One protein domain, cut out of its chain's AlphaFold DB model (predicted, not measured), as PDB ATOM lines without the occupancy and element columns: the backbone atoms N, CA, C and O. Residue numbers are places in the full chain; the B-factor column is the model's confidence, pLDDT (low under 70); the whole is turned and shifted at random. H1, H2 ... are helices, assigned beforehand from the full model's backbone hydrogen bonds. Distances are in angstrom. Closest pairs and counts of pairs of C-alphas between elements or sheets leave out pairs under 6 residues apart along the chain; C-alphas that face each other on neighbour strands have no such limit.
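AT A GLANCE: This is residues 20 to 77 of the 256 residues of an uncharacterized protein of Symbiodinium microadriaticum (UniProt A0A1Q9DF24). Three separate helices are strung along an open, winding chain with no shared core: short H1 near one end, the longer H2 between, and short H3 leading into a tail that sticks out at the other end. A long link, residues 31 to 42, runs from H1 to the first turn of H2, and H2 then folds back along the way the link came. The printed part has 58 residues with three named helices, in the order H1, H2, H3, and no named strand; the class is all helix. The whole is only just loose, close to extended, with a radius of gyration of the C-alphas of 15.0 A, and elongated, spanning 43 by 27 by 20 A.

HOW THE PARTS SIT: H1, residues 23 to 30, touches no helix; it is apart from H2, residues 43 to 58, and from H3, residues 63 to 70. H2 and H3 are only just apart, with their closest C-alphas at 8.3 A. In H1, H2 and H3 every O i to N i+4 pair is within hydrogen-bond range. Residues 62 to 77, of which 63 to 70 belong to H3, stand free.

IN THESE COORDINATES: H1 begins at C-alpha 23 (23.296, 24.893, 7.264) and measures 10.5 A from first to last C-alpha. H2, the longest helix with 16 residues, measures 22.6 A and begins at C-alpha 43 (22.183, 36.292, -5.947). H3 measures 10.2 A and ends at C-alpha 70 (41.906, 22.721, -24.968).

THE WHOLE: The two C-alphas farthest apart, those of Asp 23 and Pro 76, are 43.7 A apart. The printed part has no cut. The link from H1 to H2 is long, with 12 residues, and the link from H2 to H3 is tight, with 4. The mean pLDDT of the printed part is 72.6, and residues 20 to 30, 32 to 36 and 70 to 77 are under 70.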
ATOM      1  N   SER A  20      24.416  34.369   4.580       44.06
ATOM      2  CA  SER A  20      23.633  33.187   4.935       44.06
ATOM      3  C   SER A  20      24.455  31.967   4.523       44.06
ATOM      4  O   SER A  20      24.315  31.452   3.414       44.06
ATOM      5  N   LEU A  21      25.381  31.550   5.389       52.91
ATOM      6  CA  LEU A  21      25.928  30.198   5.342       52.91
ATOM      7  C   LEU A  21      24.762  29.257   5.631       52.91
ATOM      8  O   LEU A  21      24.368  29.076   6.778       52.91
ATOM      9  N   ASP A  22      24.158  28.745   4.565       60.97
ATOM     10  CA  ASP A  22      23.098  27.757   4.669       60.97
ATOM     11  C   ASP A  22      23.645  26.528   5.416       60.97
ATOM     12  O   ASP A  22      24.764  26.083   5.137       60.97
ATOM     13  N   ASP A  23      22.882  25.991   6.369       59.62
ATOM     14  CA  ASP A  23      23.296  24.893   7.264       59.62
ATOM     15  C   ASP A  23      23.748  23.655   6.464       59.62
ATOM     16  O   ASP A  23      24.693  22.947   6.820       59.62
ATOM     17  N   TYR A  24      23.153  23.472   5.281       60.22
ATOM     18  CA  TYR A  24      23.557  22.471   4.297       60.22
ATOM     19  C   TYR A  24      25.036  22.588   3.881       60.22
ATOM     20  O   TYR A  24      25.733  21.581   3.771       60.22
ATOM     21  N   SER A  25      25.540  23.810   3.687       60.78
ATOM     22  CA  SER A  25      26.932  24.044   3.280       60.78
ATOM     23  C   SER A  25      27.907  23.729   4.416       60.78
ATOM     24  O   SER A  25      28.938  23.099   4.197       60.78
ATOM     25  N   LEU A  26      27.556  24.076   5.658       64.38
ATOM     26  CA  LEU A  26      28.362  23.714   6.830       64.38
ATOM     27  C   LEU A  26      28.397  22.198   7.053       64.38
ATOM     28  O   LEU A  26      29.423  21.657   7.468       64.38
ATOM     29  N   ARG A  27      27.312  21.496   6.713       68.00
ATOM     30  CA  ARG A  27      27.258  20.035   6.773       68.00
ATOM     31  C   ARG A  27      28.206  19.378   5.769       68.00
ATOM     32  O   ARG A  27      28.925  18.455   6.146       68.00
ATOM     33  N   CYS A  28      28.270  19.879   4.533       58.66
ATOM     34  CA  CYS A  28      29.241  19.426   3.530       58.66
ATOM     35  C   CYS A  28      30.692  19.640   3.997       58.66
ATOM     36  O   CYS A  28      31.495  18.710   3.930       58.66
ATOM     37  N   LEU A  29      31.001  20.812   4.571       60.19
ATOM     38  CA  LEU A  29      32.305  21.075   5.196       60.19
ATOM     39  C   LEU A  29      32.612  20.085   6.331       60.19
ATOM     40  O   LEU A  29      33.723  19.562   6.408       60.19
ATOM     41  N   SER A  30      31.632  19.790   7.192       62.41
ATOM     42  CA  SER A  30      31.802  18.857   8.316       62.41
ATOM     43  C   SER A  30      32.037  17.407   7.878       62.41
ATOM     44  O   SER A  30      32.718  16.660   8.575       62.41
ATOM     45  N   ASN A  31      31.537  17.029   6.699       71.00
ATOM     46  CA  ASN A  31      31.748  15.710   6.103       71.00
ATOM     47  C   ASN A  31      33.122  15.576   5.417       71.00
ATOM     48  O   ASN A  31      33.423  14.523   4.861       71.00
ATOM     49  N   GLY A  32      33.955  16.625   5.445       51.38
ATOM     50  CA  GLY A  32      35.263  16.636   4.791       51.38
ATOM     51  C   GLY A  32      35.189  16.826   3.275       51.38
ATOM     52  O   GLY A  32      36.179  16.589   2.582       51.38
ATOM     53  N   GLU A  33      34.040  17.254   2.741       59.16
ATOM     54  CA  GLU A  33      33.923  17.590   1.326       59.16
ATOM     55  C   GLU A  33      34.594  18.941   1.055       59.16
ATOM     56  O   GLU A  33      34.338  19.944   1.724       59.16
ATOM     57  N   PHE A  34      35.470  18.973   0.049       55.38
ATOM     58  CA  PHE A  34      36.160  20.193  -0.362       55.38
ATOM     59  C   PHE A  34      35.154  21.205  -0.916       55.38
ATOM     60  O   PHE A  34      34.617  21.041  -2.015       55.38
ATOM     61  N   GLN A  35      34.927  22.285  -0.170       61.16
ATOM     62  CA  GLN A  35      34.072  23.380  -0.602       61.16
ATOM     63  C   GLN A  35      34.933  24.596  -0.948       61.16
ATOM     64  O   GLN A  35      35.570  25.200  -0.089       61.16
ATOM     65  N   SER A  36      34.983  24.929  -2.238       65.38
ATOM     66  CA  SER A  36      35.628  26.152  -2.716       65.38
ATOM     67  C   SER A  36      34.658  27.324  -2.576       65.38
ATOM     68  O   SER A  36      33.504  27.231  -3.000       65.38
ATOM     69  N   ILE A  37      35.117  28.417  -1.968       73.12
ATOM     70  CA  ILE A  37      34.331  29.644  -1.820       73.12
ATOM     71  C   ILE A  37      34.446  30.438  -3.122       73.12
ATOM     72  O   ILE A  37      35.539  30.844  -3.514       73.12
ATOM     73  N   VAL A  38      33.310  30.688  -3.778       73.31
ATOM     74  CA  VAL A  38      33.238  31.519  -4.987       73.31
ATOM     75  C   VAL A  38      32.566  32.844  -4.640       73.31
ATOM     76  O   VAL A  38      31.417  32.868  -4.202       73.31
ATOM     77  N   PHE A  39      33.277  33.952  -4.845       77.06
ATOM     78  CA  PHE A  39      32.717  35.290  -4.667       77.06
ATOM     79  C   PHE A  39      31.904  35.692  -5.898       77.06
ATOM     80  O   PHE A  39      32.411  35.691  -7.018       77.06
ATOM     81  N   VAL A  40      30.653  36.074  -5.671       82.06
ATOM     82  CA  VAL A  40      29.690  36.500  -6.694       82.06
ATOM     83  C   VAL A  40      29.098  37.849  -6.304       82.06
ATOM     84  O   VAL A  40      28.969  38.160  -5.120       82.06
ATOM     85  N   LYS A  41      28.779  38.684  -7.297       81.44
ATOM     86  CA  LYS A  41      28.290  40.057  -7.089       81.44
ATOM     87  C   LYS A  41      26.777  40.123  -6.907       81.44
ATOM     88  O   LYS A  41      26.271  41.142  -6.444       81.44
ATOM     89  N   SER A  42      26.055  39.070  -7.292       85.62
ATOM     90  CA  SER A  42      24.595  39.009  -7.207       85.62
ATOM     91  C   SER A  42      24.080  37.612  -6.842       85.62
ATOM     92  O   SER A  42      24.747  36.600  -7.055       85.62
ATOM     93  N   ILE A  43      22.854  37.552  -6.312       82.62
ATOM     94  CA  ILE A  43      22.183  36.292  -5.947       82.62
ATOM     95  C   ILE A  43      21.958  35.415  -7.188       82.62
ATOM     96  O   ILE A  43      22.155  34.204  -7.138       82.62
ATOM     97  N   SER A  44      21.605  36.020  -8.325       84.19
ATOM     98  CA  SER A  44      21.418  35.300  -9.588       84.19
ATOM     99  C   SER A  44      22.706  34.619 -10.059       84.19
ATOM    100  O   SER A  44      22.661  33.477 -10.513       84.19
ATOM    101  N   GLU A  45      23.859  35.276  -9.896       79.25
ATOM    102  CA  GLU A  45      25.168  34.663 -10.159       79.25
ATOM    103  C   GLU A  45      25.435  33.484  -9.217       79.25
ATOM    104  O   GLU A  45      25.897  32.440  -9.672       79.25
ATOM    105  N   ALA A  46      25.093  33.605  -7.929       82.56
ATOM    106  CA  ALA A  46      25.250  32.521  -6.958       82.56
ATOM    107  C   ALA A  46      24.448  31.272  -7.360       82.56
ATOM    108  O   ALA A  46      24.977  30.159  -7.383       82.56
ATOM    109  N   VAL A  47      23.176  31.461  -7.725       85.06
ATOM    110  CA  VAL A  47      22.284  30.376  -8.157       85.06
ATOM    111  C   VAL A  47      22.774  29.751  -9.462       85.06
ATOM    112  O   VAL A  47      22.767  28.526  -9.596       85.06
ATOM    113  N   PHE A  48      23.226  30.568 -10.414       86.81
ATOM    114  CA  PHE A  48      23.784  30.087 -11.673       86.81
ATOM    115  C   PHE A  48      25.041  29.238 -11.449       86.81
ATOM    116  O   PHE A  48      25.089  28.093 -11.897       86.81
ATOM    117  N   VAL A  49      26.025  29.759 -10.710       85.94
ATOM    118  CA  VAL A  49      27.288  29.060 -10.432       85.94
ATOM    119  C   VAL A  49      27.030  27.755  -9.683       85.94
ATOM    120  O   VAL A  49      27.608  26.727 -10.029       85.94
ATOM    121  N   ASN A  50      26.119  27.754  -8.705       84.38
ATOM    122  CA  ASN A  50      25.767  26.540  -7.974       84.38
ATOM    123  C   ASN A  50      25.165  25.466  -8.896       84.38
ATOM    124  O   ASN A  50      25.587  24.308  -8.861       84.38
ATOM    125  N   ASN A  51      24.214  25.842  -9.757       84.56
ATOM    126  CA  ASN A  51      23.605  24.904 -10.702       84.56
ATOM    127  C   ASN A  51      24.605  24.391 -11.743       84.56
ATOM    128  O   ASN A  51      24.604  23.195 -12.040       84.56
ATOM    129  N   LEU A  52      25.481  25.261 -12.247       87.00
ATOM    130  CA  LEU A  52      26.528  24.900 -13.198       87.00
ATOM    131  C   LEU A  52      27.509  23.886 -12.594       87.00
ATOM    132  O   LEU A  52      27.731  22.821 -13.168       87.00
ATOM    133  N   LEU A  53      28.045  24.173 -11.403       84.12
ATOM    134  CA  LEU A  53      28.964  23.267 -10.707       84.12
ATOM    135  C   LEU A  53      28.288  21.942 -10.340       84.12
ATOM    136  O   LEU A  53      28.929  20.893 -10.373       84.12
ATOM    137  N   ARG A  54      26.990  21.964 -10.012       82.81
ATOM    138  CA  ARG A  54      26.209  20.744  -9.780       82.81
ATOM    139  C   ARG A  54      26.155  19.865 -11.030       82.81
ATOM    140  O   ARG A  54      26.431  18.676 -10.915       82.81
ATOM    141  N   HIS A  55      25.858  20.445 -12.193       84.94
ATOM    142  CA  HIS A  55      25.787  19.703 -13.455       84.94
ATOM    143  C   HIS A  55      27.154  19.140 -13.860       84.94
ATOM    144  O   HIS A  55      27.251  17.966 -14.190       84.94
ATOM    145  N   ILE A  56      28.228  19.927 -13.733       85.38
ATOM    146  CA  ILE A  56      29.605  19.478 -14.010       85.38
ATOM    147  C   ILE A  56      29.977  18.249 -13.163       85.38
ATOM    148  O   ILE A  56      30.536  17.285 -13.684       85.38
ATOM    149  N   ARG A  57      29.630  18.251 -11.865       81.50
ATOM    150  CA  ARG A  57      29.880  17.102 -10.977       81.50
ATOM    151  C   ARG A  57      29.010  15.890 -11.316       81.50
ATOM    152  O   ARG A  57      29.500  14.768 -11.232       81.50
ATOM    153  N   GLN A  58      27.741  16.099 -11.672       85.06
ATOM    154  CA  GLN A  58      26.818  15.020 -12.050       85.06
ATOM    155  C   GLN A  58      27.272  14.306 -13.327       85.06
ATOM    156  O   GLN A  58      27.333  13.081 -13.349       85.06
ATOM    157  N   GLU A  59      27.674  15.077 -14.336       85.62
ATOM    158  CA  GLU A  59      28.195  14.582 -15.617       85.62
ATOM    159  C   GLU A  59      29.661  14.114 -15.530       85.62
ATOM    160  O   GLU A  59      30.239  13.681 -16.524       85.62
ATOM    161  N   ARG A  60      30.281  14.194 -14.341       80.50
ATOM    162  CA  ARG A  60      31.690  13.839 -14.083       80.50
ATOM    163  C   ARG A  60      32.662  14.461 -15.089       80.50
ATOM    164  O   ARG A  60      33.615  13.818 -15.526       80.50
ATOM    165  N   ILE A  61      32.421  15.719 -15.443       82.81
ATOM    166  CA  ILE A  61      33.288  16.456 -16.358       82.81
ATOM    167  C   ILE A  61      34.548  16.855 -15.591       82.81
ATOM    168  O   ILE A  61      34.497  17.666 -14.665       82.81
ATOM    169  N   ASP A  62      35.681  16.283 -15.987       81.75
ATOM    170  CA  ASP A  62      36.994  16.677 -15.486       81.75
ATOM    171  C   ASP A  62      37.433  17.971 -16.182       81.75
ATOM    172  O   ASP A  62      37.892  17.972 -17.327       81.75
ATOM    173  N   LEU A  63      37.243  19.092 -15.485       79.44
ATOM    174  CA  LEU A  63      37.602  20.415 -15.987       79.44
ATOM    175  C   LEU A  63      39.106  20.548 -16.248       79.44
ATOM    176  O   LEU A  63      39.475  21.270 -17.171       79.44
ATOM    177  N   ASP A  64      39.954  19.846 -15.494       76.81
ATOM    178  CA  ASP A  64      41.405  19.904 -15.667       76.81
ATOM    179  C   ASP A  64      41.824  19.116 -16.912       76.81
ATOM    180  O   ASP A  64      42.639  19.597 -17.701       76.81
ATOM    181  N   ALA A  65      41.210  17.955 -17.161       77.38
ATOM    182  CA  ALA A  65      41.420  17.200 -18.396       77.38
ATOM    183  C   ALA A  65      40.889  17.943 -19.634       77.38
ATOM    184  O   ALA A  65      41.547  17.956 -20.675       77.38
ATOM    185  N   VAL A  66      39.730  18.602 -19.527       78.94
ATOM    186  CA  VAL A  66      39.188  19.453 -20.601       78.94
ATOM    187  C   VAL A  66      40.104  20.652 -20.844       78.94
ATOM    188  O   VAL A  66      40.436  20.939 -21.993       78.94
ATOM    189  N   ALA A  67      40.581  21.317 -19.791       72.88
ATOM    190  CA  ALA A  67      41.519  22.428 -19.914       72.88
ATOM    191  C   ALA A  67      42.850  21.985 -20.538       72.88
ATOM    192  O   ALA A  67      43.357  22.675 -21.419       72.88
ATOM    193  N   ALA A  68      43.378  20.824 -20.146       71.56
ATOM    194  CA  ALA A  68      44.585  20.233 -20.725       71.56
ATOM    195  C   ALA A  68      44.395  19.791 -22.186       71.56
ATOM    196  O   ALA A  68      45.345  19.790 -22.966       71.56
ATOM    197  N   HIS A  69      43.174  19.423 -22.582       73.56
ATOM    198  CA  HIS A  69      42.851  19.117 -23.974       73.56
ATOM    199  C   HIS A  69      42.704  20.383 -24.832       73.56
ATOM    200  O   HIS A  69      43.124  20.405 -25.988       73.56
ATOM    201  N   MET A  70      42.124  21.448 -24.272       68.19
ATOM    202  CA  MET A  70      41.906  22.721 -24.968       68.19
ATOM    203  C   MET A  70      43.172  23.576 -25.058       68.19
ATOM    204  O   MET A  70      43.387  24.282 -26.046       68.19
ATOM    205  N   HIS A  71      44.021  23.518 -24.038       63.03
ATOM    206  CA  HIS A  71      45.297  24.206 -23.995       63.03
ATOM    207  C   HIS A  71      46.414  23.171 -24.122       63.03
ATOM    208  O   HIS A  71      46.718  22.459 -23.173       63.03
ATOM    209  N   GLY A  72      47.029  23.103 -25.309       69.69
ATOM    210  CA  GLY A  72      48.319  22.436 -25.507       69.69
ATOM    211  C   GLY A  72      49.452  23.175 -24.764       69.69
ATOM    212  O   GLY A  72      49.307  23.484 -23.584       69.69
ATOM    213  N   PRO A  73      50.605  23.496 -25.389       63.84
ATOM    214  CA  PRO A  73      51.656  24.235 -24.689       63.84
ATOM    215  C   PRO A  73      51.138  25.591 -24.187       63.84
ATOM    216  O   PRO A  73      50.160  26.123 -24.716       63.84
ATOM    217  N   ALA A  74      51.811  26.114 -23.155       62.50
ATOM    218  CA  ALA A  74      51.434  27.308 -22.401       62.50
ATOM    219  C   ALA A  74      50.792  28.410 -23.274       62.50
ATOM    220  O   ALA A  74      51.333  28.718 -24.343       62.50
ATOM    221  N   PRO A  75      49.677  29.024 -22.826       60.44
ATOM    222  CA  PRO A  75      48.975  30.043 -23.597       60.44
ATOM    223  C   PRO A  75      49.936  31.141 -24.084       60.44
ATOM    224  O   PRO A  75      50.757  31.606 -23.285       60.44
ATOM    225  N   PRO A  76      49.844  31.580 -25.356       63.12
ATOM    226  CA  PRO A  76      50.668  32.669 -25.867       63.12
ATOM    227  C   PRO A  76      50.540  33.903 -24.972       63.12
ATOM    228  O   PRO A  76      49.435  34.302 -24.602       63.12
ATOM    229  N   ASP A  77      51.671  34.506 -24.612       66.25
ATOM    230  CA  ASP A  77      51.707  35.673 -23.732       66.25
ATOM    231  C   ASP A  77      50.859  36.816 -24.323       66.25
ATOM    232  O   ASP A  77      51.112  37.301 -25.431       66.25
TER     233      ASP A  77